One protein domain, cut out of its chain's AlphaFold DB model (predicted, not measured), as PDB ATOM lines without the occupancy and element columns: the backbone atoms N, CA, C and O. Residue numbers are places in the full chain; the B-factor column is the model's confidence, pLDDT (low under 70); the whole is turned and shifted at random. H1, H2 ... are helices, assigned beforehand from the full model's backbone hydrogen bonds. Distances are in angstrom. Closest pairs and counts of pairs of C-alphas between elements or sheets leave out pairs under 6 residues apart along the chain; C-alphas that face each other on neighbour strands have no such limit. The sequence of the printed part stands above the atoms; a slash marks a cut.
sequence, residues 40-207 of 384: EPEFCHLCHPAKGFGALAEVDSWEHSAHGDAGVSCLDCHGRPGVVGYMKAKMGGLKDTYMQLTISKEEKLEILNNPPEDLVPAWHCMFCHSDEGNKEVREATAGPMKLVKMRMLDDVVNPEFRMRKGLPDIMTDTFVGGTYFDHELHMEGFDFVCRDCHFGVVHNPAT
ATOM      1  N   GLU A  40    -101.069  96.076  -4.979       92.75
ATOM      2  CA  GLU A  40    -100.221  95.409  -5.950       92.75
ATOM      3  C   GLU A  40    -100.466  95.917  -7.379       92.75
ATOM      4  O   GLU A  40    -101.598  96.305  -7.710       92.75
ATOM      5  N   PRO A  41     -99.437  95.891  -8.248       94.50
ATOM      6  CA  PRO A  41     -99.546  96.318  -9.641       94.50
ATOM      7  C   PRO A  41    -100.679  95.620 -10.408       94.50
ATOM      8  O   PRO A  41    -101.343  96.249 -11.233       94.50
ATOM      9  N   GLU A  42    -100.994  94.359 -10.091       93.69
ATOM     10  CA  GLU A  42    -102.090  93.609 -10.717       93.69
ATOM     11  C   GLU A  42    -103.459  94.242 -10.449       93.69
ATOM     12  O   GLU A  42    -104.348  94.200 -11.302       93.69
ATOM     13  N   PHE A  43    -103.650  94.854  -9.276       93.38
ATOM     14  CA  PHE A  43    -104.875  95.593  -8.984       93.38
ATOM     15  C   PHE A  43    -104.940  96.888  -9.801       93.38
ATOM     16  O   PHE A  43    -105.991  97.209 -10.361       93.38
ATOM     17  N   CYS A  44    -103.818  97.603  -9.924       92.50
ATOM     18  CA  CYS A  44    -103.714  98.802 -10.757       92.50
ATOM     19  C   CYS A  44    -103.992  98.488 -12.239       92.50
ATOM     20  O   CYS A  44    -104.709  99.240 -12.907       92.50
ATOM     21  N   HIS A  45    -103.532  97.335 -12.734       93.75
ATOM     22  CA  HIS A  45    -103.735  96.882 -14.114       93.75
ATOM     23  C   HIS A  45    -105.215  96.748 -14.508       93.75
ATOM     24  O   HIS A  45    -105.570  96.925 -15.672       93.75
ATOM     25  N   LEU A  46    -106.122  96.521 -13.548       91.88
ATOM     26  CA  LEU A  46    -107.569  96.478 -13.813       91.88
ATOM     27  C   LEU A  46    -108.107  97.795 -14.394       91.88
ATOM     28  O   LEU A  46    -109.126  97.798 -15.087       91.88
ATOM     29  N   CYS A  47    -107.443  98.910 -14.086       90.06
ATOM     30  CA  CYS A  47    -107.790 100.245 -14.568       90.06
ATOM     31  C   CYS A  47    -106.784 100.789 -15.594       90.06
ATOM     32  O   CYS A  47    -107.181 101.609 -16.421       90.06
ATOM     33  N   HIS A  48    -105.549 100.273 -15.595       91.56
ATOM     34  CA  HIS A  48    -104.461 100.611 -16.522       91.56
ATOM     35  C   HIS A  48    -104.047  99.393 -17.383       91.56
ATOM     36  O   HIS A  48    -102.962  98.842 -17.189       91.56
ATOM     37  N   PRO A  49    -104.917  98.918 -18.301       91.88
ATOM     38  CA  PRO A  49    -104.699  97.674 -19.041       91.88
ATOM     39  C   PRO A  49    -103.972  97.862 -20.382       91.88
ATOM     40  O   PRO A  49    -103.816  96.898 -21.135       91.88
ATOM     41  N   ALA A  50    -103.650  99.101 -20.768       93.31
ATOM     42  CA  ALA A  50    -103.056  99.357 -22.072       93.31
ATOM     43  C   ALA A  50    -101.595  98.891 -22.099       93.31
ATOM     44  O   ALA A  50    -100.942  98.767 -21.068       93.31
ATOM     45  N   LYS A  51    -101.103  98.621 -23.309       93.25
ATOM     46  CA  LYS A  51     -99.717  98.219 -23.559       93.25
ATOM     47  C   LYS A  51     -98.936  99.353 -24.207       93.25
ATOM     48  O   LYS A  51     -99.522 100.157 -24.935       93.25
ATOM     49  N   GLY A  52     -97.624  99.356 -24.016       89.81
ATOM     50  CA  GLY A  52     -96.712 100.379 -24.496       89.81
ATOM     51  C   GLY A  52     -96.463 101.446 -23.434       89.81
ATOM     52  O   GLY A  52     -96.111 101.143 -22.301       89.81
ATOM     53  N   PHE A  53     -96.618 102.708 -23.818       86.19
ATOM     54  CA  PHE A  53     -96.320 103.864 -22.975       86.19
ATOM     55  C   PHE A  53     -97.431 104.914 -23.069       86.19
ATOM     56  O   PHE A  53     -98.218 104.921 -24.020       86.19
ATOM     57  N   GLY A  54     -97.474 105.814 -22.085       86.38
ATOM     58  CA  GLY A  54     -98.487 106.863 -21.973       86.38
ATOM     59  C   GLY A  54     -99.724 106.444 -21.175       86.38
ATOM     60  O   GLY A  54     -99.723 105.434 -20.470       86.38
ATOM     61  N   ALA A  55    -100.781 107.255 -21.274       89.19
ATOM     62  CA  ALA A  55    -101.979 107.104 -20.453       89.19
ATOM     63  C   ALA A  55    -102.611 105.707 -20.580       89.19
ATOM     64  O   ALA A  55    -102.861 105.222 -21.686       89.19
ATOM     65  N   LEU A  56    -102.946 105.107 -19.436       90.56
ATOM     66  CA  LEU A  56    -103.466 103.739 -19.266       90.56
ATOM     67  C   LEU A  56    -102.443 102.609 -19.473       90.56
ATOM     68  O   LEU A  56    -102.811 101.454 -19.249       90.56
ATOM     69  N   ALA A  57    -101.212 102.904 -19.904       92.81
ATOM     70  CA  ALA A  57    -100.125 101.934 -20.080       92.81
ATOM     71  C   ALA A  57     -99.066 102.028 -18.965       92.81
ATOM     72  O   ALA A  57     -97.940 101.555 -19.109       92.81
ATOM     73  N   GLU A  58     -99.409 102.644 -17.834       91.88
ATOM     74  CA  GLU A  58     -98.507 102.895 -16.709       91.88
ATOM     75  C   GLU A  58     -97.961 101.595 -16.109       91.88
ATOM     76  O   GLU A  58     -96.802 101.558 -15.708       91.88
ATOM     77  N   VAL A  59     -98.768 100.527 -16.088       94.25
ATOM     78  CA  VAL A  59     -98.337  99.208 -15.595       94.25
ATOM     79  C   VAL A  59     -97.403  98.527 -16.595       94.25
ATOM     80  O   VAL A  59     -96.340  98.073 -16.195       94.25
ATOM     81  N   ASP A  60     -97.743  98.508 -17.887       94.38
ATOM     82  CA  ASP A  60     -96.907  97.869 -18.919       94.38
ATOM     83  C   ASP A  60     -95.556  98.589 -19.073       94.38
ATOM     84  O   ASP A  60     -94.508  97.949 -19.126       94.38
ATOM     85  N   SER A  61     -95.546  99.924 -19.051       93.00
ATOM     86  CA  SER A  61     -94.305 100.713 -19.071       93.00
ATOM     87  C   SER A  61     -93.446 100.502 -17.818       93.00
ATOM     88  O   SER A  61     -92.225 100.376 -17.924       93.00
ATOM     89  N   TRP A  62     -94.073 100.384 -16.643       94.69
ATOM     90  CA  TRP A  62     -93.388 100.044 -15.398       94.69
ATOM     91  C   TRP A  62     -92.784  98.632 -15.417       94.69
ATOM     92  O   TRP A  62     -91.622  98.485 -15.031       94.69
ATOM     93  N   GLU A  63     -93.513  97.621 -15.901       94.19
ATOM     94  CA  GLU A  63     -93.043  96.228 -16.003       94.19
ATOM     95  C   GLU A  63     -91.772  96.098 -16.855       94.19
ATOM     96  O   GLU A  63     -90.945  95.232 -16.594       94.19
ATOM     97  N   HIS A  64     -91.589  96.979 -17.843       92.06
ATOM     98  CA  HIS A  64     -90.410  97.011 -18.716       92.06
ATOM     99  C   HIS A  64     -89.352  98.043 -18.277       92.06
ATOM    100  O   HIS A  64     -88.502  98.450 -19.075       92.06
ATOM    101  N   SER A  65     -89.405  98.500 -17.025       91.88
ATOM    102  CA  SER A  65     -88.470  99.474 -16.462       91.88
ATOM    103  C   SER A  65     -87.505  98.835 -15.462       91.88
ATOM    104  O   SER A  65     -87.821  97.837 -14.821       91.88
ATOM    105  N   ALA A  66     -86.363  99.488 -15.221       89.50
ATOM    106  CA  ALA A  66     -85.411  99.051 -14.195       89.50
ATOM    107  C   ALA A  66     -86.022  99.009 -12.778       89.50
ATOM    108  O   ALA A  66     -85.587  98.229 -11.939       89.50
ATOM    109  N   HIS A  67     -87.038  99.836 -12.505       92.81
ATOM    110  CA  HIS A  67     -87.758  99.819 -11.230       92.81
ATOM    111  C   HIS A  67     -88.692  98.606 -11.121       92.81
ATOM    112  O   HIS A  67     -88.744  97.986 -10.060       92.81
ATOM    113  N   GLY A  68     -89.372  98.237 -12.212       93.38
ATOM    114  CA  GLY A  68     -90.147  96.995 -12.297       93.38
ATOM    115  C   GLY A  68     -89.260  95.764 -12.112       93.38
ATOM    116  O   GLY A  68     -89.537  94.937 -11.246       93.38
ATOM    117  N   ASP A  69     -88.124  95.716 -12.817       89.75
ATOM    118  CA  ASP A  69     -87.113  94.656 -12.681       89.75
ATOM    119  C   ASP A  69     -86.551  94.548 -11.250       89.75
ATOM    120  O   ASP A  69     -86.234  93.457 -10.770       89.75
ATOM    121  N   ALA A  70     -86.431  95.680 -10.548       89.19
ATOM    122  CA  ALA A  70     -85.973  95.746  -9.160       89.19
ATOM    123  C   ALA A  70     -87.076  95.452  -8.123       89.19
ATOM    124  O   ALA A  70     -86.783  95.396  -6.924       89.19
ATOM    125  N   GLY A  71     -88.328  95.260  -8.554       90.81
ATOM    126  CA  GLY A  71     -89.469  94.999  -7.676       90.81
ATOM    127  C   GLY A  71     -89.962  96.221  -6.896       90.81
ATOM    128  O   GLY A  71     -90.560  96.060  -5.832       90.81
ATOM    129  N   VAL A  72     -89.704  97.438  -7.386       94.19
ATOM    130  CA  VAL A  72     -90.261  98.677  -6.823       94.19
ATOM    131  C   VAL A  72     -91.694  98.825  -7.327       94.19
ATOM    132  O   VAL A  72     -91.901  99.110  -8.501       94.19
ATOM    133  N   SER A  73     -92.687  98.618  -6.466       94.94
ATOM    134  CA  SER A  73     -94.108  98.629  -6.833       94.94
ATOM    135  C   SER A  73     -94.637 100.050  -7.080       94.94
ATOM    136  O   SER A  73     -94.054 101.042  -6.639       94.94
ATOM    137  N   CYS A  74     -95.795 100.181  -7.731       94.06
ATOM    138  CA  CYS A  74     -96.411 101.474  -8.042       94.06
ATOM    139  C   CYS A  74     -96.578 102.358  -6.788       94.06
ATOM    140  O   CYS A  74     -96.288 103.555  -6.808       94.06
ATOM    141  N   LEU A  75     -97.008 101.769  -5.665       94.25
ATOM    142  CA  LEU A  75     -97.196 102.493  -4.400       94.25
ATOM    143  C   LEU A  75     -95.903 102.775  -3.629       94.25
ATOM    144  O   LEU A  75     -95.963 103.510  -2.638       94.25
ATOM    145  N   ASP A  76     -94.767 102.226  -4.053       94.69
ATOM    146  CA  ASP A  76     -93.466 102.621  -3.514       94.69
ATOM    147  C   ASP A  76     -93.059 104.013  -4.044       94.69
ATOM    148  O   ASP A  76     -92.390 104.763  -3.342       94.69
ATOM    149  N   CYS A  77     -93.552 104.417  -5.222       92.94
ATOM    150  CA  CYS A  77     -93.350 105.767  -5.767       92.94
ATOM    151  C   CYS A  77     -94.534 106.708  -5.481       92.94
ATOM    152  O   CYS A  77     -94.343 107.861  -5.106       92.94
ATOM    153  N   HIS A  78     -95.771 106.221  -5.635       92.50
ATOM    154  CA  HIS A  78     -96.988 107.038  -5.511       92.50
ATOM    155  C   HIS A  78     -97.537 107.151  -4.079       92.50
ATOM    156  O   HIS A  78     -98.515 107.864  -3.835       92.50
ATOM    157  N   GLY A  79     -96.950 106.442  -3.111       92.00
ATOM    158  CA  GLY A  79     -97.391 106.453  -1.722       92.00
ATOM    159  C   GLY A  79     -96.286 106.891  -0.773       92.00
ATOM    160  O   GLY A  79     -95.260 106.227  -0.674       92.00
ATOM    161  N   ARG A  80     -96.541 107.923   0.039       91.69
ATOM    162  CA  ARG A  80     -95.579 108.371   1.062       91.69
ATOM    163  C   ARG A  80     -95.159 107.217   1.991       91.69
ATOM    164  O   ARG A  80     -96.029 106.409   2.343       91.69
ATOM    165  N   PRO A  81     -93.893 107.154   2.440       93.44
ATOM    166  CA  PRO A  81     -93.454 106.169   3.421       93.44
ATOM    167  C   PRO A  81     -94.227 106.267   4.742       93.44
ATOM    168  O   PRO A  81     -94.794 107.306   5.101       93.44
ATOM    169  N   GLY A  82     -94.236 105.167   5.481       93.94
ATOM    170  CA  GLY A  82     -94.843 105.077   6.796       93.94
ATOM    171  C   GLY A  82     -96.312 104.682   6.785       93.94
ATOM    172  O   GLY A  82     -97.040 104.827   5.802       93.94
ATOM    173  N   VAL A  83     -96.797 104.244   7.948       93.38
ATOM    174  CA  VAL A  83     -98.186 103.781   8.123       93.38
ATOM    175  C   VAL A  83     -99.193 104.883   7.794       93.38
ATOM    176  O   VAL A  83    -100.217 104.631   7.163       93.38
ATOM    177  N   VAL A  84     -98.900 106.126   8.186       92.50
ATOM    178  CA  VAL A  84     -99.752 107.281   7.871       92.50
ATOM    179  C   VAL A  84     -99.752 107.565   6.367       92.50
ATOM    180  O   VAL A  84    -100.808 107.857   5.804       92.50
ATOM    181  N   GLY A  85     -98.589 107.475   5.718       92.44
ATOM    182  CA  GLY A  85     -98.448 107.663   4.276       92.44
ATOM    183  C   GLY A  85     -99.229 106.618   3.484       92.44
ATOM    184  O   GLY A  85    -100.044 106.978   2.634       92.44
ATOM    185  N   TYR A  86     -99.097 105.347   3.864       92.50
ATOM    186  CA  TYR A  86     -99.856 104.242   3.286       92.50
ATOM    187  C   TYR A  86    -101.373 104.443   3.409       92.50
ATOM    188  O   TYR A  86    -102.105 104.337   2.426       92.50
ATOM    189  N   MET A  87    -101.870 104.808   4.597       91.31
ATOM    190  CA  MET A  87    -103.305 105.051   4.797       91.31
ATOM    191  C   MET A  87    -103.822 106.230   3.961       91.31
ATOM    192  O   MET A  87    -104.931 106.159   3.429       91.31
ATOM    193  N   LYS A  88    -103.023 107.293   3.800       91.94
ATOM    194  CA  LYS A  88    -103.361 108.414   2.910       91.94
ATOM    195  C   LYS A  88    -103.435 107.972   1.450       91.94
ATOM    196  O   LYS A  88    -104.407 108.320   0.784       91.94
ATOM    197  N   ALA A  89    -102.473 107.176   0.981       91.75
ATOM    198  CA  ALA A  89    -102.493 106.618  -0.372       91.75
ATOM    199  C   ALA A  89    -103.755 105.769  -0.605       91.75
ATOM    200  O   ALA A  89    -104.437 105.931  -1.612       91.75
ATOM    201  N   LYS A  90    -104.154 104.949   0.377       91.44
ATOM    202  CA  LYS A  90    -105.390 104.152   0.305       91.44
ATOM    203  C   LYS A  90    -106.661 104.992   0.261       91.44
ATOM    204  O   LYS A  90    -107.571 104.675  -0.500       91.44
ATOM    205  N   MET A  91    -106.732 106.069   1.038       91.38
ATOM    206  CA  MET A  91    -107.847 107.014   0.943       91.38
ATOM    207  C   MET A  91    -107.893 107.724  -0.418       91.38
ATOM    208  O   MET A  91    -108.984 107.933  -0.945       91.38
ATOM    209  N   GLY A  92    -106.732 108.059  -0.987       90.06
ATOM    210  CA  GLY A  92    -106.610 108.572  -2.355       90.06
ATOM    211  C   GLY A  92    -107.158 107.582  -3.383       90.06
ATOM    212  O   GLY A  92    -108.077 107.922  -4.121       90.06
ATOM    213  N   GLY A  93    -106.732 106.318  -3.322       89.06
ATOM    214  CA  GLY A  93    -107.199 105.274  -4.241       89.06
ATOM    215  C   GLY A  93    -108.715 105.016  -4.199       89.06
ATOM    216  O   GLY A  93    -109.307 104.632  -5.208       89.06
ATOM    217  N   LEU A  94    -109.392 105.276  -3.069       90.25
ATOM    218  CA  LEU A  94    -110.863 105.240  -3.009       90.25
ATOM    219  C   LEU A  94    -111.502 106.349  -3.854       90.25
ATOM    220  O   LEU A  94    -112.513 106.108  -4.518       90.25
ATOM    221  N   LYS A  95    -110.916 107.554  -3.845       90.44
ATOM    222  CA  LYS A  95    -111.339 108.661  -4.711       90.44
ATOM    223  C   LYS A  95    -111.108 108.298  -6.177       90.44
ATOM    224  O   LYS A  95    -112.016 108.491  -6.980       90.44
ATOM    225  N   ASP A  96    -109.963 107.705  -6.499       88.69
ATOM    226  CA  ASP A  96    -109.631 107.300  -7.870       88.69
ATOM    227  C   ASP A  96    -110.585 106.208  -8.372       88.69
ATOM    228  O   ASP A  96    -111.108 106.296  -9.479       88.69
ATOM    229  N   THR A  97    -110.926 105.236  -7.519       89.50
ATOM    230  CA  THR A  97    -111.927 104.198  -7.826       89.50
ATOM    231  C   THR A  97    -113.311 104.804  -8.069       89.50
ATOM    232  O   THR A  97    -114.020 104.407  -8.994       89.50
ATOM    233  N   TYR A  98    -113.717 105.784  -7.257       91.94
ATOM    234  CA  TYR A  98    -114.975 106.499  -7.467       91.94
ATOM    235  C   TYR A  98    -114.971 107.258  -8.800       91.94
ATOM    236  O   TYR A  98    -115.930 107.156  -9.566       91.94
ATOM    237  N   MET A  99    -113.889 107.975  -9.110       90.06
ATOM    238  CA  MET A  99    -113.716 108.668 -10.390       90.06
ATOM    239  C   MET A  99    -113.756 107.677 -11.556       90.06
ATOM    240  O   MET A  99    -114.488 107.891 -12.520       90.06
ATOM    241  N   GLN A 100    -113.100 106.524 -11.434       88.81
ATOM    242  CA  GLN A 100    -113.113 105.479 -12.454       88.81
ATOM    243  C   GLN A 100    -114.531 105.029 -12.843       88.81
ATOM    244  O   GLN A 100    -114.760 104.666 -13.998       88.81
ATOM    245  N   LEU A 101    -115.493 105.091 -11.921       90.56
ATOM    246  CA  LEU A 101    -116.888 104.722 -12.174       90.56
ATOM    247  C   LEU A 101    -117.793 105.901 -12.565       90.56
ATOM    248  O   LEU A 101    -118.915 105.662 -13.007       90.56
ATOM    249  N   THR A 102    -117.353 107.148 -12.380       94.25
ATOM    250  CA  THR A 102    -118.234 108.326 -12.473       94.25
ATOM    251  C   THR A 102    -117.859 109.325 -13.556       94.25
ATOM    252  O   THR A 102    -118.766 109.974 -14.075       94.25
ATOM    253  N   ILE A 103    -116.581 109.444 -13.926       92.81
ATOM    254  CA  ILE A 103    -116.139 110.384 -14.966       92.81
ATOM    255  C   ILE A 103    -116.026 109.714 -16.339       92.81
ATOM    256  O   ILE A 103    -115.868 108.492 -16.450       92.81
ATOM    257  N   SER A 104    -116.124 110.523 -17.394       92.94
ATOM    258  CA  SER A 104    -116.015 110.059 -18.781       92.94
ATOM    259  C   SER A 104    -114.608 109.554 -19.115       92.94
ATOM    260  O   SER A 104    -113.644 109.775 -18.379       92.94
ATOM    261  N   LYS A 105    -114.469 108.844 -20.240       90.38
ATOM    262  CA  LYS A 105    -113.160 108.368 -20.707       90.38
ATOM    263  C   LYS A 105    -112.247 109.543 -21.062       90.38
ATOM    264  O   LYS A 105    -111.054 109.493 -20.788       90.38
ATOM    265  N   GLU A 106    -112.817 110.580 -21.657       92.62
ATOM    266  CA  GLU A 106    -112.124 111.786 -22.092       92.62
ATOM    267  C   GLU A 106    -111.534 112.533 -20.890       92.62
ATOM    268  O   GLU A 106    -110.345 112.833 -20.885       92.62
ATOM    269  N   GLU A 107    -112.323 112.729 -19.827       91.62
ATOM    270  CA  GLU A 107    -111.843 113.342 -18.580       91.62
ATOM    271  C   GLU A 107    -110.714 112.536 -17.923       91.62
ATOM    272  O   GLU A 107    -109.771 113.118 -17.392       91.62
ATOM    273  N   LYS A 108    -110.767 111.198 -17.971       89.38
ATOM    274  CA  LYS A 108    -109.686 110.350 -17.433       89.38
ATOM    275  C   LYS A 108    -108.388 110.550 -18.195       89.38
ATOM    276  O   LYS A 108    -107.339 110.704 -17.581       89.38
ATOM    277  N   LEU A 109    -108.463 110.528 -19.524       90.38
ATOM    278  CA  LEU A 109    -107.293 110.726 -20.371       90.38
ATOM    279  C   LEU A 109    -106.695 112.116 -20.161       90.38
ATOM    280  O   LEU A 109    -105.478 112.237 -20.122       90.38
ATOM    281  N   GLU A 110    -107.520 113.142 -19.964       91.38
ATOM    282  CA  GLU A 110    -107.029 114.488 -19.661       91.38
ATOM    283  C   GLU A 110    -106.224 114.529 -18.355       91.38
ATOM    284  O   GLU A 110    -105.139 115.104 -18.318       91.38
ATOM    285  N   ILE A 111    -106.712 113.869 -17.299       88.94
ATOM    286  CA  ILE A 111    -106.011 113.792 -16.008       88.94
ATOM    287  C   ILE A 111    -104.696 113.016 -16.137       88.94
ATOM    288  O   ILE A 111    -103.674 113.456 -15.619       88.94
ATOM    289  N   LEU A 112    -104.711 111.864 -16.814       87.12
ATOM    290  CA  LEU A 112    -103.530 111.001 -16.932       87.12
ATOM    291  C   LEU A 112    -102.435 111.608 -17.813       87.12
ATOM    292  O   LEU A 112    -101.259 111.390 -17.553       87.12
ATOM    293  N   ASN A 113    -102.808 112.385 -18.831       88.06
ATOM    294  CA  ASN A 113    -101.836 113.082 -19.671       88.06
ATOM    295  C   ASN A 113    -101.272 114.346 -19.010       88.06
ATOM    296  O   ASN A 113    -100.214 114.815 -19.419       88.06
ATOM    297  N   ASN A 114    -101.948 114.885 -17.992       87.25
ATOM    298  CA  ASN A 114    -101.539 116.103 -17.294       87.25
ATOM    299  C   ASN A 114    -101.486 115.871 -15.773       87.25
ATOM    300  O   ASN A 114    -102.252 116.491 -15.022       87.25
ATOM    301  N   PRO A 115    -100.620 114.958 -15.291       85.19
ATOM    302  CA  PRO A 115    -100.507 114.700 -13.867       85.19
ATOM    303  C   PRO A 115     -99.976 115.944 -13.134       85.19
ATOM    304  O   PRO A 115     -99.155 116.681 -13.684       85.19
ATOM    305  N   PRO A 116    -100.392 116.175 -11.875       86.06
ATOM    306  CA  PRO A 116     -99.802 117.217 -11.044       86.06
ATOM    307  C   PRO A 116     -98.283 117.044 -10.919       86.06
ATOM    308  O   PRO A 116     -97.793 115.927 -10.738       86.06
ATOM    309  N   GLU A 117     -97.534 118.147 -10.951       79.38
ATOM    310  CA  GLU A 117     -96.068 118.124 -10.846       79.38
ATOM    311  C   GLU A 117     -95.571 117.498  -9.530       79.38
ATOM    312  O   GLU A 117     -94.481 116.917  -9.485       79.38
ATOM    313  N   ASP A 118     -96.381 117.569  -8.472       83.12
ATOM    314  CA  ASP A 118     -96.100 117.048  -7.137       83.12
ATOM    315  C   ASP A 118     -96.637 115.626  -6.898       83.12
ATOM    316  O   ASP A 118     -96.546 115.128  -5.773       83.12
ATOM    317  N   LEU A 119     -97.158 114.950  -7.935       87.44
ATOM    318  CA  LEU A 119     -97.689 113.585  -7.821       87.44
ATOM    319  C   LEU A 119     -96.645 112.609  -7.258       87.44
ATOM    320  O   LEU A 119     -96.965 111.792  -6.394       87.44
ATOM    321  N   VAL A 120     -95.401 112.722  -7.730       90.81
ATOM    322  CA  VAL A 120     -94.225 112.033  -7.181       90.81
ATOM    323  C   VAL A 120     -93.123 113.078  -6.984       90.81
ATOM    324  O   VAL A 120     -92.459 113.451  -7.955       90.81
ATOM    325  N   PRO A 121     -92.955 113.621  -5.766       90.94
ATOM    326  CA  PRO A 121     -91.960 114.655  -5.503       90.94
ATOM    327  C   PRO A 121     -90.551 114.055  -5.390       90.94
ATOM    328  O   PRO A 121     -90.396 112.931  -4.913       90.94
ATOM    329  N   ALA A 122     -89.528 114.832  -5.760       90.00
ATOM    330  CA  ALA A 122     -88.133 114.385  -5.879       90.00
ATOM    331  C   ALA A 122     -87.588 113.668  -4.631       90.00
ATOM    332  O   ALA A 122     -86.883 112.668  -4.752       90.00
ATOM    333  N   TRP A 123     -87.986 114.100  -3.429       91.44
ATOM    334  CA  TRP A 123     -87.560 113.451  -2.185       91.44
ATOM    335  C   TRP A 123     -87.942 111.963  -2.101       91.44
ATOM    336  O   TRP A 123     -87.272 111.219  -1.392       91.44
ATOM    337  N   HIS A 124     -88.974 111.490  -2.822       93.12
ATOM    338  CA  HIS A 124     -89.291 110.051  -2.867       93.12
ATOM    339  C   HIS A 124     -88.178 109.252  -3.548       93.12
ATOM    340  O   HIS A 124     -87.868 108.155  -3.095       93.12
ATOM    341  N   CYS A 125     -87.549 109.801  -4.589       93.69
ATOM    342  CA  CYS A 125     -86.383 109.183  -5.218       93.69
ATOM    343  C   CYS A 125     -85.212 109.168  -4.227       93.69
ATOM    344  O   CYS A 125     -84.595 108.127  -3.995       93.69
ATOM    345  N   MET A 126     -84.976 110.310  -3.572       94.88
ATOM    346  CA  MET A 126     -83.901 110.487  -2.589       94.88
ATOM    347  C   MET A 126     -84.024 109.543  -1.398       94.88
ATOM    348  O   MET A 126     -83.018 109.136  -0.829       94.88
ATOM    349  N   PHE A 127     -85.245 109.135  -1.054       96.31
ATOM    350  CA  PHE A 127     -85.483 108.189   0.024       96.31
ATOM    351  C   PHE A 127     -84.807 106.830  -0.193       96.31
ATOM    352  O   PHE A 127     -84.406 106.190   0.777       96.31
ATOM    353  N   CYS A 128     -84.684 106.388  -1.445       95.94
ATOM    354  CA  CYS A 128     -84.021 105.134  -1.801       95.94
ATOM    355  C   CYS A 128     -82.600 105.363  -2.331       95.94
ATOM    356  O   CYS A 128     -81.725 104.537  -2.087       95.94
ATOM    357  N   HIS A 129     -82.370 106.476  -3.030       95.31
ATOM    358  CA  HIS A 129     -81.133 106.735  -3.770       95.31
ATOM    359  C   HIS A 129     -80.118 107.636  -3.051       95.31
ATOM    360  O   HIS A 129     -79.041 107.856  -3.595       95.31
ATOM    361  N   SER A 130     -80.415 108.128  -1.843       96.50
ATOM    362  CA  SER A 130     -79.469 108.904  -1.031       96.50
ATOM    363  C   SER A 130     -79.554 108.556   0.453       96.50
ATOM    364  O   SER A 130     -80.632 108.263   0.979       96.50
ATOM    365  N   ASP A 131     -78.417 108.574   1.142       97.06
ATOM    366  CA  ASP A 131     -78.333 108.355   2.585       97.06
ATOM    367  C   ASP A 131     -78.963 109.513   3.350       97.06
ATOM    368  O   ASP A 131     -79.808 109.294   4.223       97.06
ATOM    369  N   GLU A 132     -78.608 110.750   2.992       96.62
ATOM    370  CA  GLU A 132     -79.171 111.932   3.648       96.62
ATOM    371  C   GLU A 132     -80.658 112.070   3.312       96.62
ATOM    372  O   GLU A 132     -81.477 112.233   4.215       96.62
ATOM    373  N   GLY A 133     -81.042 111.860   2.047       96.19
ATOM    374  CA  GLY A 133     -82.449 111.859   1.641       96.19
ATOM    375  C   GLY A 133     -83.296 110.817   2.382       96.19
ATOM    376  O   GLY A 133     -84.419 111.105   2.808       96.19
ATOM    377  N   ASN A 134     -82.765 109.607   2.599       97.19
ATOM    378  CA  ASN A 134     -83.426 108.599   3.428       97.19
ATOM    379  C   ASN A 134     -83.599 109.093   4.868       97.19
ATOM    380  O   ASN A 134     -84.707 109.054   5.410       97.19
ATOM    381  N   LYS A 135     -82.516 109.577   5.478       97.00
ATOM    382  CA  LYS A 135     -82.491 110.043   6.865       97.00
ATOM    383  C   LYS A 135     -83.480 111.184   7.106       97.00
ATOM    384  O   LYS A 135     -84.317 111.060   8.001       97.00
ATOM    385  N   GLU A 136     -83.457 112.228   6.282       96.12
ATOM    386  CA  GLU A 136     -84.346 113.392   6.400       96.12
ATOM    387  C   GLU A 136     -85.825 112.991   6.387       96.12
ATOM    388  O   GLU A 136     -86.617 113.390   7.245       96.12
ATOM    389  N   VAL A 137     -86.213 112.142   5.437       94.62
ATOM    390  CA  VAL A 137     -87.597 111.680   5.310       94.62
ATOM    391  C   VAL A 137     -87.989 110.793   6.489       94.62
ATOM    392  O   VAL A 137     -89.114 110.909   6.982       94.62
ATOM    393  N   ARG A 138     -87.100 109.917   6.978       94.56
ATOM    394  CA  ARG A 138     -87.379 109.084   8.162       94.56
ATOM    395  C   ARG A 138     -87.564 109.935   9.415       94.56
ATOM    396  O   ARG A 138     -88.485 109.660  10.180       94.56
ATOM    397  N   GLU A 139     -86.746 110.967   9.606       94.81
ATOM    398  CA  GLU A 139     -86.860 111.911  10.725       94.81
ATOM    399  C   GLU A 139     -88.143 112.755  10.645       94.81
ATOM    400  O   GLU A 139     -88.805 112.985  11.659       94.81
ATOM    401  N   ALA A 140     -88.545 113.162   9.438       92.94
ATOM    402  CA  ALA A 140     -89.782 113.905   9.206       92.94
ATOM    403  C   ALA A 140     -91.050 113.027   9.259       92.94
ATOM    404  O   ALA A 140     -92.166 113.543   9.406       92.94
ATOM    405  N   THR A 141     -90.918 111.703   9.127       90.94
ATOM    406  CA  THR A 141     -92.064 110.790   9.089       90.94
ATOM    407  C   THR A 141     -92.656 110.589  10.483       90.94
ATOM    408  O   THR A 141     -92.047 110.033  11.391       90.94
ATOM    409  N   ALA A 142     -93.911 111.008  10.649       86.94
ATOM    410  CA  ALA A 142     -94.629 110.848  11.905       86.94
ATOM    411  C   ALA A 142     -95.132 109.408  12.107       86.94
ATOM    412  O   ALA A 142     -95.916 108.881  11.311       86.94
ATOM    413  N   GLY A 143     -94.781 108.823  13.253       90.06
ATOM    414  CA  GLY A 143     -95.251 107.502  13.666       90.06
ATOM    415  C   GLY A 143     -94.392 106.352  13.126       90.06
ATOM    416  O   GLY A 143     -93.281 106.568  12.652       90.06
ATOM    417  N   PRO A 144     -94.862 105.099  13.248       93.19
ATOM    418  CA  PRO A 144     -94.087 103.945  12.811       93.19
ATOM    419  C   PRO A 144     -94.009 103.857  11.281       93.19
ATOM    420  O   PRO A 144     -95.018 104.015  10.588       93.19
ATOM    421  N   MET A 145     -92.827 103.501  10.768       93.00
ATOM    422  CA  MET A 145     -92.629 103.227   9.338       93.00
ATOM    423  C   MET A 145     -93.466 102.035   8.862       93.00
ATOM    424  O   MET A 145     -94.053 102.059   7.788       93.00
ATOM    425  N   LYS A 146     -93.598 101.007   9.702       91.00
ATOM    426  CA  LYS A 146     -94.397  99.816   9.410       91.00
ATOM    427  C   LYS A 146     -94.981  99.224  10.689       91.00
ATOM    428  O   LYS A 146     -94.354  99.281  11.744       91.00
ATOM    429  N   LEU A 147     -96.173  98.635  10.585       89.44
ATOM    430  CA  LEU A 147     -96.760  97.768  11.626       89.44
ATOM    431  C   LEU A 147     -96.700  96.295  11.220       89.44
ATOM    432  O   LEU A 147     -96.475  95.419  12.049       89.44
ATOM    433  N   VAL A 148     -96.892  96.043   9.930       87.94
ATOM    434  CA  VAL A 148     -96.732  94.755   9.257       87.94
ATOM    435  C   VAL A 148     -96.063  95.024   7.911       87.94
ATOM    436  O   VAL A 148     -96.111  96.154   7.421       87.94
ATOM    437  N   LYS A 149     -95.417  94.014   7.323       88.12
ATOM    438  CA  LYS A 149     -94.766  94.155   6.017       88.12
ATOM    439  C   LYS A 149     -95.835  94.303   4.928       88.12
ATOM    440  O   LYS A 149     -96.606  93.370   4.724       88.12
ATOM    441  N   MET A 150     -95.884  95.475   4.295       87.12
ATOM    442  CA  MET A 150     -96.875  95.827   3.263       87.12
ATOM    443  C   MET A 150     -96.251  96.338   1.969       87.12
ATOM    444  O   MET A 150     -96.819  96.128   0.910       87.12
ATOM    445  N   ARG A 151     -95.130  97.055   2.064       91.56
ATOM    446  CA  ARG A 151     -94.442  97.685   0.939       91.56
ATOM    447  C   ARG A 151     -92.946  97.581   1.141       91.56
ATOM    448  O   ARG A 151     -92.493  97.580   2.289       91.56
ATOM    449  N   MET A 152     -92.203  97.532   0.043       91.50
ATOM    450  CA  MET A 152     -90.747  97.559   0.091       91.50
ATOM    451  C   MET A 152     -90.264  98.910   0.621       91.50
ATOM    452  O   MET A 152     -89.426  98.930   1.519       91.50
ATOM    453  N   LEU A 153     -90.875 100.014   0.171       94.31
ATOM    454  CA  LEU A 153     -90.515 101.375   0.583       94.31
ATOM    455  C   LEU A 153     -90.430 101.530   2.110       94.31
ATOM    456  O   LEU A 153     -89.487 102.103   2.638       94.31
ATOM    457  N   ASP A 154     -91.385 100.974   2.854       94.38
ATOM    458  CA  ASP A 154     -91.446 101.132   4.313       94.38
ATOM    459  C   ASP A 154     -90.318 100.381   5.062       94.38
ATOM    460  O   ASP A 154     -90.056 100.652   6.243       94.38
ATOM    461  N   ASP A 155     -89.645  99.449   4.380       92.75
ATOM    462  CA  ASP A 155     -88.494  98.694   4.872       92.75
ATOM    463  C   ASP A 155     -87.146  99.358   4.532       92.75
ATOM    464  O   ASP A 155     -86.136  98.967   5.115       92.75
ATOM    465  N   VAL A 156     -87.120 100.363   3.646       94.56
ATOM    466  CA  VAL A 156     -85.884 101.000   3.165       94.56
ATOM    467  C   VAL A 156     -85.178 101.759   4.289       94.56
ATOM    468  O   VAL A 156     -85.725 102.687   4.900       94.56
ATOM    469  N   VAL A 157     -83.931 101.367   4.537       95.38
ATOM    470  CA  VAL A 157     -82.992 102.025   5.448       95.38
ATOM    471  C   VAL A 157     -81.651 102.091   4.735       95.38
ATOM    472  O   VAL A 157     -81.096 101.052   4.380       95.38
ATOM    473  N   ASN A 158     -81.172 103.304   4.496       96.38
ATOM    474  CA  ASN A 158     -79.867 103.549   3.899       96.38
ATOM    475  C   ASN A 158     -78.806 103.776   5.000       96.38
ATOM    476  O   ASN A 158     -79.165 104.276   6.072       96.38
ATOM    477  N   PRO A 159     -77.526 103.423   4.755       95.50
ATOM    478  CA  PRO A 159     -76.947 102.998   3.470       95.50
ATOM    479  C   PRO A 159     -77.157 101.520   3.116       95.50
ATOM    480  O   PRO A 159     -76.926 101.120   1.974       95.50
ATOM    481  N   GLU A 160     -77.603 100.689   4.059       91.88
ATOM    482  CA  GLU A 160     -77.621  99.237   3.875       91.88
ATOM    483  C   GLU A 160     -78.493  98.813   2.689       91.88
ATOM    484  O   GLU A 160     -78.099  97.938   1.921       91.88
ATOM    485  N   PHE A 161     -79.662  99.431   2.499       93.38
ATOM    486  CA  PHE A 161     -80.539  99.121   1.372       93.38
ATOM    487  C   PHE A 161     -79.854  99.376   0.023       93.38
ATOM    488  O   PHE A 161     -79.772  98.452  -0.791       93.38
ATOM    489  N   ARG A 162     -79.331 100.589  -0.213       93.62
ATOM    490  CA  ARG A 162     -78.676 100.923  -1.489       93.62
ATOM    491  C   ARG A 162     -77.444 100.055  -1.747       93.62
ATOM    492  O   ARG A 162     -77.299  99.538  -2.851       93.62
ATOM    493  N   MET A 163     -76.621  99.801  -0.727       90.75
ATOM    494  CA  MET A 163     -75.402  98.999  -0.866       90.75
ATOM    495  C   MET A 163     -75.732  97.551  -1.235       90.75
ATOM    496  O   MET A 163     -75.168  97.011  -2.186       90.75
ATOM    497  N   ARG A 164     -76.739  96.953  -0.582       88.31
ATOM    498  CA  ARG A 164     -77.231  95.605  -0.912       88.31
ATOM    499  C   ARG A 164     -77.810  95.513  -2.325       88.31
ATOM    500  O   ARG A 164     -77.766  94.445  -2.936       88.31
ATOM    501  N   LYS A 165     -78.338  96.622  -2.854       88.69
ATOM    502  CA  LYS A 165     -78.816  96.743  -4.239       88.69
ATOM    503  C   LYS A 165     -77.740  97.179  -5.235       88.69
ATOM    504  O   LYS A 165     -78.031  97.227  -6.426       88.69
ATOM    505  N   GLY A 166     -76.508  97.420  -4.785       89.06
ATOM    506  CA  GLY A 166     -75.403  97.857  -5.641       89.06
ATOM    507  C   GLY A 166     -75.624  99.251  -6.222       89.06
ATOM    508  O   GLY A 166     -75.168  99.524  -7.328       89.06
ATOM    509  N   LEU A 167     -76.370 100.096  -5.507       91.06
ATOM    510  CA  LEU A 167     -76.716 101.449  -5.921       91.06
ATOM    511  C   LEU A 167     -75.769 102.470  -5.262       91.06
ATOM    512  O   LEU A 167     -75.532 102.384  -4.047       91.06
ATOM    513  N   PRO A 168     -75.254 103.448  -6.029       92.00
ATOM    514  CA  PRO A 168     -74.523 104.574  -5.461       92.00
ATOM    515  C   PRO A 168     -75.458 105.470  -4.635       92.00
ATOM    516  O   PRO A 168     -76.681 105.429  -4.800       92.00
ATOM    517  N   ASP A 169     -74.885 106.286  -3.748       95.19
ATOM    518  CA  ASP A 169     -75.601 107.461  -3.239       95.19
ATOM    519  C   ASP A 169     -75.453 108.571  -4.275       95.19
ATOM    520  O   ASP A 169     -74.381 109.159  -4.406       95.19
ATOM    521  N   ILE A 170     -76.524 108.838  -5.018       93.62
ATOM    522  CA  ILE A 170     -76.477 109.686  -6.215       93.62
ATOM    523  C   ILE A 170     -76.100 111.141  -5.926       93.62
ATOM    524  O   ILE A 170     -75.719 111.846  -6.851       93.62
ATOM    525  N   MET A 171     -76.203 111.593  -4.671       92.69
ATOM    526  CA  MET A 171     -75.814 112.959  -4.296       92.69
ATOM    527  C   MET A 171     -74.340 113.089  -3.955       92.69
ATOM    528  O   MET A 171     -73.831 114.196  -3.889       92.69
ATOM    529  N   THR A 172     -73.660 111.979  -3.680       92.69
ATOM    530  CA  THR A 172     -72.254 112.004  -3.244       92.69
ATOM    531  C   THR A 172     -71.330 111.272  -4.202       92.69
ATOM    532  O   THR A 172     -70.128 111.532  -4.215       92.69
ATOM    533  N   ASP A 173     -71.879 110.352  -4.990       91.94
ATOM    534  CA  ASP A 173     -71.153 109.583  -5.979       91.94
ATOM    535  C   ASP A 173     -71.391 110.178  -7.364       91.94
ATOM    536  O   ASP A 173     -72.528 110.351  -7.810       91.94
ATOM    537  N   THR A 174     -70.297 110.468  -8.050       91.69
ATOM    538  CA  THR A 174     -70.318 110.970  -9.419       91.69
ATOM    539  C   THR A 174     -70.255 109.839 -10.437       91.69
ATOM    540  O   THR A 174     -70.414 110.100 -11.619       91.69
ATOM    541  N   PHE A 175     -70.005 108.589 -10.035       89.62
ATOM    542  CA  PHE A 175     -69.995 107.449 -10.947       89.62
ATOM    543  C   PHE A 175     -71.346 106.729 -10.916       89.62
ATOM    544  O   PHE A 175     -71.649 105.956 -10.004       89.62
ATOM    545  N   VAL A 176     -72.181 106.971 -11.931       85.56
ATOM    546  CA  VAL A 176     -73.547 106.433 -11.995       85.56
ATOM    547  C   VAL A 176     -73.812 105.810 -13.362       85.56
ATOM    548  O   VAL A 176     -73.706 106.471 -14.394       85.56
ATOM    549  N   GLY A 177     -74.163 104.518 -13.373       83.25
ATOM    550  CA  GLY A 177     -74.513 103.775 -14.593       83.25
ATOM    551  C   GLY A 177     -73.391 103.729 -15.633       83.25
ATOM    552  O   GLY A 177     -73.658 103.785 -16.834       83.25
ATOM    553  N   GLY A 178     -72.142 103.696 -15.167       86.88
ATOM    554  CA  GLY A 178     -70.941 103.682 -15.998       86.88
ATOM    555  C   GLY A 178     -70.440 105.039 -16.480       86.88
ATOM    556  O   GLY A 178     -69.415 105.092 -17.161       86.88
ATOM    557  N   THR A 179     -71.131 106.121 -16.124       89.81
ATOM    558  CA  THR A 179     -70.769 107.482 -16.528       89.81
ATOM    559  C   THR A 179     -70.422 108.374 -15.347       89.81
ATOM    560  O   THR A 179     -70.972 108.201 -14.259       89.81
ATOM    561  N   TYR A 180     -69.554 109.356 -15.579       91.94
ATOM    562  CA  TYR A 180     -69.398 110.488 -14.680       91.94
ATOM    563  C   TYR A 180     -70.602 111.416 -14.817       91.94
ATOM    564  O   TYR A 180     -70.831 111.998 -15.878       91.94
ATOM    565  N   PHE A 181     -71.369 111.559 -13.747       92.38
ATOM    566  CA  PHE A 181     -72.486 112.477 -13.674       92.38
ATOM    567  C   PHE A 181     -72.655 112.997 -12.246       92.38
ATOM    568  O   PHE A 181     -73.056 112.268 -11.338       92.38
ATOM    569  N   ASP A 182     -72.360 114.280 -12.063       92.94
ATOM    570  CA  ASP A 182     -72.537 114.990 -10.799       92.94
ATOM    571  C   ASP A 182     -73.987 115.490 -10.683       92.94
ATOM    572  O   ASP A 182     -74.359 116.492 -11.300       92.94
ATOM    573  N   HIS A 183     -74.829 114.769  -9.939       93.69
ATOM    574  CA  HIS A 183     -76.236 115.146  -9.782       93.69
ATOM    575  C   HIS A 183     -76.400 116.492  -9.071       93.69
ATOM    576  O   HIS A 183     -77.270 117.262  -9.468       93.69
ATOM    577  N   GLU A 184     -75.582 116.786  -8.056       92.19
ATOM    578  CA  GLU A 184     -75.667 118.030  -7.282       92.19
ATOM    579  C   GLU A 184     -75.405 119.232  -8.194       92.19
ATOM    580  O   GLU A 184     -76.237 120.138  -8.275       92.19
ATOM    581  N   LEU A 185     -74.328 119.183  -8.984       91.94
ATOM    582  CA  LEU A 185     -74.007 120.221  -9.964       91.94
ATOM    583  C   LEU A 185     -75.149 120.440 -10.964       91.94
ATOM    584  O   LEU A 185     -75.525 121.583 -11.228       91.94
ATOM    585  N   HIS A 186     -75.696 119.366 -11.542       92.19
ATOM    586  CA  HIS A 186     -76.724 119.487 -12.578       92.19
ATOM    587  C   HIS A 186     -78.073 119.948 -12.014       92.19
ATOM    588  O   HIS A 186     -78.774 120.723 -12.662       92.19
ATOM    589  N   MET A 187     -78.439 119.500 -10.814       91.94
ATOM    590  CA  MET A 187     -79.699 119.875 -10.179       91.94
ATOM    591  C   MET A 187     -79.649 121.303  -9.635       91.94
ATOM    592  O   MET A 187     -80.535 122.098  -9.929       91.94
ATOM    593  N   GLU A 188     -78.613 121.657  -8.873       89.94
ATOM    594  CA  GLU A 188     -78.523 122.976  -8.240       89.94
ATOM    595  C   GLU A 188     -78.035 124.060  -9.204       89.94
ATOM    596  O   GLU A 188     -78.493 125.202  -9.142       89.94
ATOM    597  N   GLY A 189     -77.122 123.715 -10.115       87.75
ATOM    598  CA  GLY A 189     -76.548 124.661 -11.071       87.75
ATOM    599  C   GLY A 189     -77.506 125.059 -12.193       87.75
ATOM    600  O   GLY A 189     -77.445 126.196 -12.664       87.75
ATOM    601  N   PHE A 190     -78.398 124.150 -12.603       88.19
ATOM    602  CA  PHE A 190     -79.280 124.334 -13.764       88.19
ATOM    603  C   PHE A 190     -80.778 124.208 -13.443       88.19
ATOM    604  O   PHE A 190     -81.593 124.263 -14.360       88.19
ATOM    605  N   ASP A 191     -81.146 124.087 -12.160       89.50
ATOM    606  CA  ASP A 191     -82.533 123.942 -11.682       89.50
ATOM    607  C   ASP A 191     -83.262 122.729 -12.297       89.50
ATOM    608  O   ASP A 191     -84.477 122.740 -12.506       89.50
ATOM    609  N   PHE A 192     -82.511 121.667 -12.612       91.00
ATOM    610  CA  PHE A 192     -83.084 120.420 -13.111       91.00
ATOM    611  C   PHE A 192     -83.688 119.589 -11.983       91.00
ATOM    612  O   PHE A 192     -83.131 119.448 -10.892       91.00
ATOM    613  N   VAL A 193     -84.805 118.933 -12.290       90.31
ATOM    614  CA  VAL A 193     -85.412 117.913 -11.436       90.31
ATOM    615  C   VAL A 193     -85.176 116.516 -12.003       90.31
ATOM    616  O   VAL A 193     -84.940 116.325 -13.194       90.31
ATOM    617  N   CYS A 194     -85.312 115.487 -11.160       90.50
ATOM    618  CA  CYS A 194     -85.015 114.100 -11.538       90.50
ATOM    619  C   CYS A 194     -85.720 113.665 -12.837       90.50
ATOM    620  O   CYS A 194     -85.170 112.907 -13.629       90.50
ATOM    621  N   ARG A 195     -86.955 114.130 -13.067       87.94
ATOM    622  CA  ARG A 195     -87.763 113.735 -14.232       87.94
ATOM    623  C   ARG A 195     -87.301 114.356 -15.549       87.94
ATOM    624  O   ARG A 195     -87.690 113.809 -16.579       87.94
ATOM    625  N   ASP A 196     -86.499 115.417 -15.512       88.75
ATOM    626  CA  ASP A 196     -85.978 116.073 -16.714       88.75
ATOM    627  C   ASP A 196     -84.968 115.150 -17.400       88.75
ATOM    628  O   ASP A 196     -85.133 114.802 -18.567       88.75
ATOM    629  N   CYS A 197     -84.007 114.626 -16.632       89.56
ATOM    630  CA  CYS A 197     -82.985 113.702 -17.135       89.56
ATOM    631  C   CYS A 197     -83.450 112.237 -17.172       89.56
ATOM    632  O   CYS A 197     -82.988 111.456 -18.002       89.56
ATOM    633  N   HIS A 198     -84.360 111.828 -16.278       89.31
ATOM    634  CA  HIS A 198     -84.903 110.462 -16.266       89.31
ATOM    635  C   HIS A 198     -86.161 110.301 -17.124       89.31
ATOM    636  O   HIS A 198     -86.748 109.218 -17.112       89.31
ATOM    637  N   PHE A 199     -86.570 111.336 -17.868       87.31
ATOM    638  CA  PHE A 199     -87.679 111.318 -18.828       87.31
ATOM    639  C   PHE A 199     -88.942 110.672 -18.248       87.31
ATOM    640  O   PHE A 199     -89.404 109.645 -18.712       87.31
ATOM    641  N   GLY A 200     -89.497 111.201 -17.159       81.12
ATOM    642  CA  GLY A 200     -90.700 110.599 -16.551       81.12
ATOM    643  C   GLY A 200     -90.499 109.195 -15.947       81.12
ATOM    644  O   GLY A 200     -91.478 108.528 -15.610       81.12
ATOM    645  N   VAL A 201     -89.243 108.775 -15.760       88.50
ATOM    646  CA  VAL A 201     -88.785 107.581 -15.033       88.50
ATOM    647  C   VAL A 201     -89.324 106.277 -15.625       88.50
ATOM    648  O   VAL A 201     -88.656 105.651 -16.444       88.50
ATOM    649  N   VAL A 202     -90.521 105.860 -15.207       89.31
ATOM    650  CA  VAL A 202     -91.164 104.613 -15.644       89.31
ATOM    651  C   VAL A 202     -92.297 104.845 -16.643       89.31
ATOM    652  O   VAL A 202     -92.686 103.909 -17.324       89.31
ATOM    653  N   HIS A 203     -92.814 106.072 -16.770       88.06
ATOM    654  CA  HIS A 203     -94.000 106.359 -17.592       88.06
ATOM    655  C   HIS A 203     -93.689 106.960 -18.969       88.06
ATOM    656  O   HIS A 203     -94.584 107.051 -19.809       88.06
ATOM    657  N   ASN A 204     -92.436 107.350 -19.221       81.00
ATOM    658  CA  ASN A 204     -92.005 107.886 -20.512       81.00
ATOM    659  C   ASN A 204     -90.608 107.351 -20.907       81.00
ATOM    660  O   ASN A 204     -89.604 108.052 -20.817       81.00
ATOM    661  N   PRO A 205     -90.498 106.079 -21.321       72.69
ATOM    662  CA  PRO A 205     -89.202 105.466 -21.580       72.69
ATOM    663  C   PRO A 205     -88.467 106.161 -22.739       72.69
ATOM    664  O   PRO A 205     -88.814 105.990 -23.903       72.69
ATOM    665  N   ALA A 206     -87.408 106.907 -22.417       80.56
ATOM    666  CA  ALA A 206     -86.480 107.461 -23.398       80.56
ATOM    667  C   ALA A 206     -85.408 106.439 -23.794       80.56
ATOM    668  O   ALA A 206     -84.873 105.719 -22.934       80.56
ATOM    669  N   THR A 207     -85.054 106.401 -25.082       84.19
ATOM    670  CA  THR A 207     -83.963 105.548 -25.566       84.19
ATOM    671  C   THR A 207     -82.615 106.045 -25.040       84.19
ATOM    672  O   THR A 207     -82.470 107.191 -24.617       84.19
TER     673      THR A 207
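Overview. This is residues 40 to 207 of the 384 residues of an uncharacterized protein of Desulfuromonas sp (UniProt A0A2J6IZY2). Eleven mostly short helices, joined by tight links in most places and by long loops before H2, H9 and H10, are arranged with little H4 in the middle and the long H5 running along one side. At its end H5 turns back into H6, and the two make an open V whose tip, residues 101 to 106, sticks out at one end of the longest axis; towards the other end H7 and H8 pack on each other with H9 beside H7, and H10 lies far out. H1, H2 and H3 follow one another along another side. The printed part has 168 residues with H1 to H11 in chain order and no named strand, and its class is all helix, with 84 residues in the helices. It is compact, with a radius of gyration of the C-alphas of 16.7 A and spans of 47 by 40 by 27 A.

Along the chain. H1 is residues 41 to 45, beginning at C-alpha 41 (-99.546, 96.318, -9.641). H2 is residues 58 to 63, H3 66 to 69 and H4 74 to 78. H5, residues 82 to 102, is 30.5 A long and ends at C-alpha 102 (-118.234, 108.326, -12.473). H6 is residues 105 to 113, 12.3 A; H7 is 123 to 129, 9.4 A; H8 is 131 to 140, 14.3 A. H9 is residues 160 to 164, H10 is 183 to 190, 10.5 A, and H11 is 194 to 197, ending at C-alpha 197 (-82.985, 113.702, -17.135).

Arrangement. H1 and H2 only just touch, with 3 pairs of C-alphas within 8 A, the closest those of His 45 and Val 59 at 6.1 A. H2 and H3 are close but not clearly touching, at Trp 62 and Gly 68, C-alphas 5.4 A apart. H4 is close to but not clearly touching three helices: H1 (closest C-alphas Pro 41 and Cys 74, 6.2 A), H5 (His 78 and Ala 89, 7.5 A) and H7 (Cys 77 and His 124, 6.6 A). H5 and H6 are close but not clearly touching at Gln 100 and Lys 108, C-alphas 7.8 A apart, with a shallow tilt of 34 degrees, only just short of steep, opposite ways. H7 and H8 touch at a steep tilt of 45 degrees, opposite ways; their closest C-alphas, of Phe 127 and Asn 134, are 4.0 A apart. H7 and H9 only just touch, with 3 pairs within 8 A, closest at His 129 and Arg 162, 6.7 A between C-alphas. H10 and H11 are close but not clearly touching, at Met 187 and Cys 194, C-alphas 8.0 A apart. Every O i to N i+4 pair is within hydrogen-bond range in H1, H2, H4, H6, H8, H9 and H10, against 16 of 17 in H5 and 2 of 3 in H7; H3 and H11 are too short for such a pair.

Size, cuts and confidence. The two farthest C-alphas, of Thr 102 and Tyr 180, are 48.9 A apart. The printed part has no cut. The links H1 to H2, H8 to H9 and H9 to H10 are long, with 12, 19 and 18 residues; in the last, residues 175 to 176 pair briefly with 179 to 180, antiparallel. The mean pLDDT of the printed part is 91.1, and no printed residue is under 70.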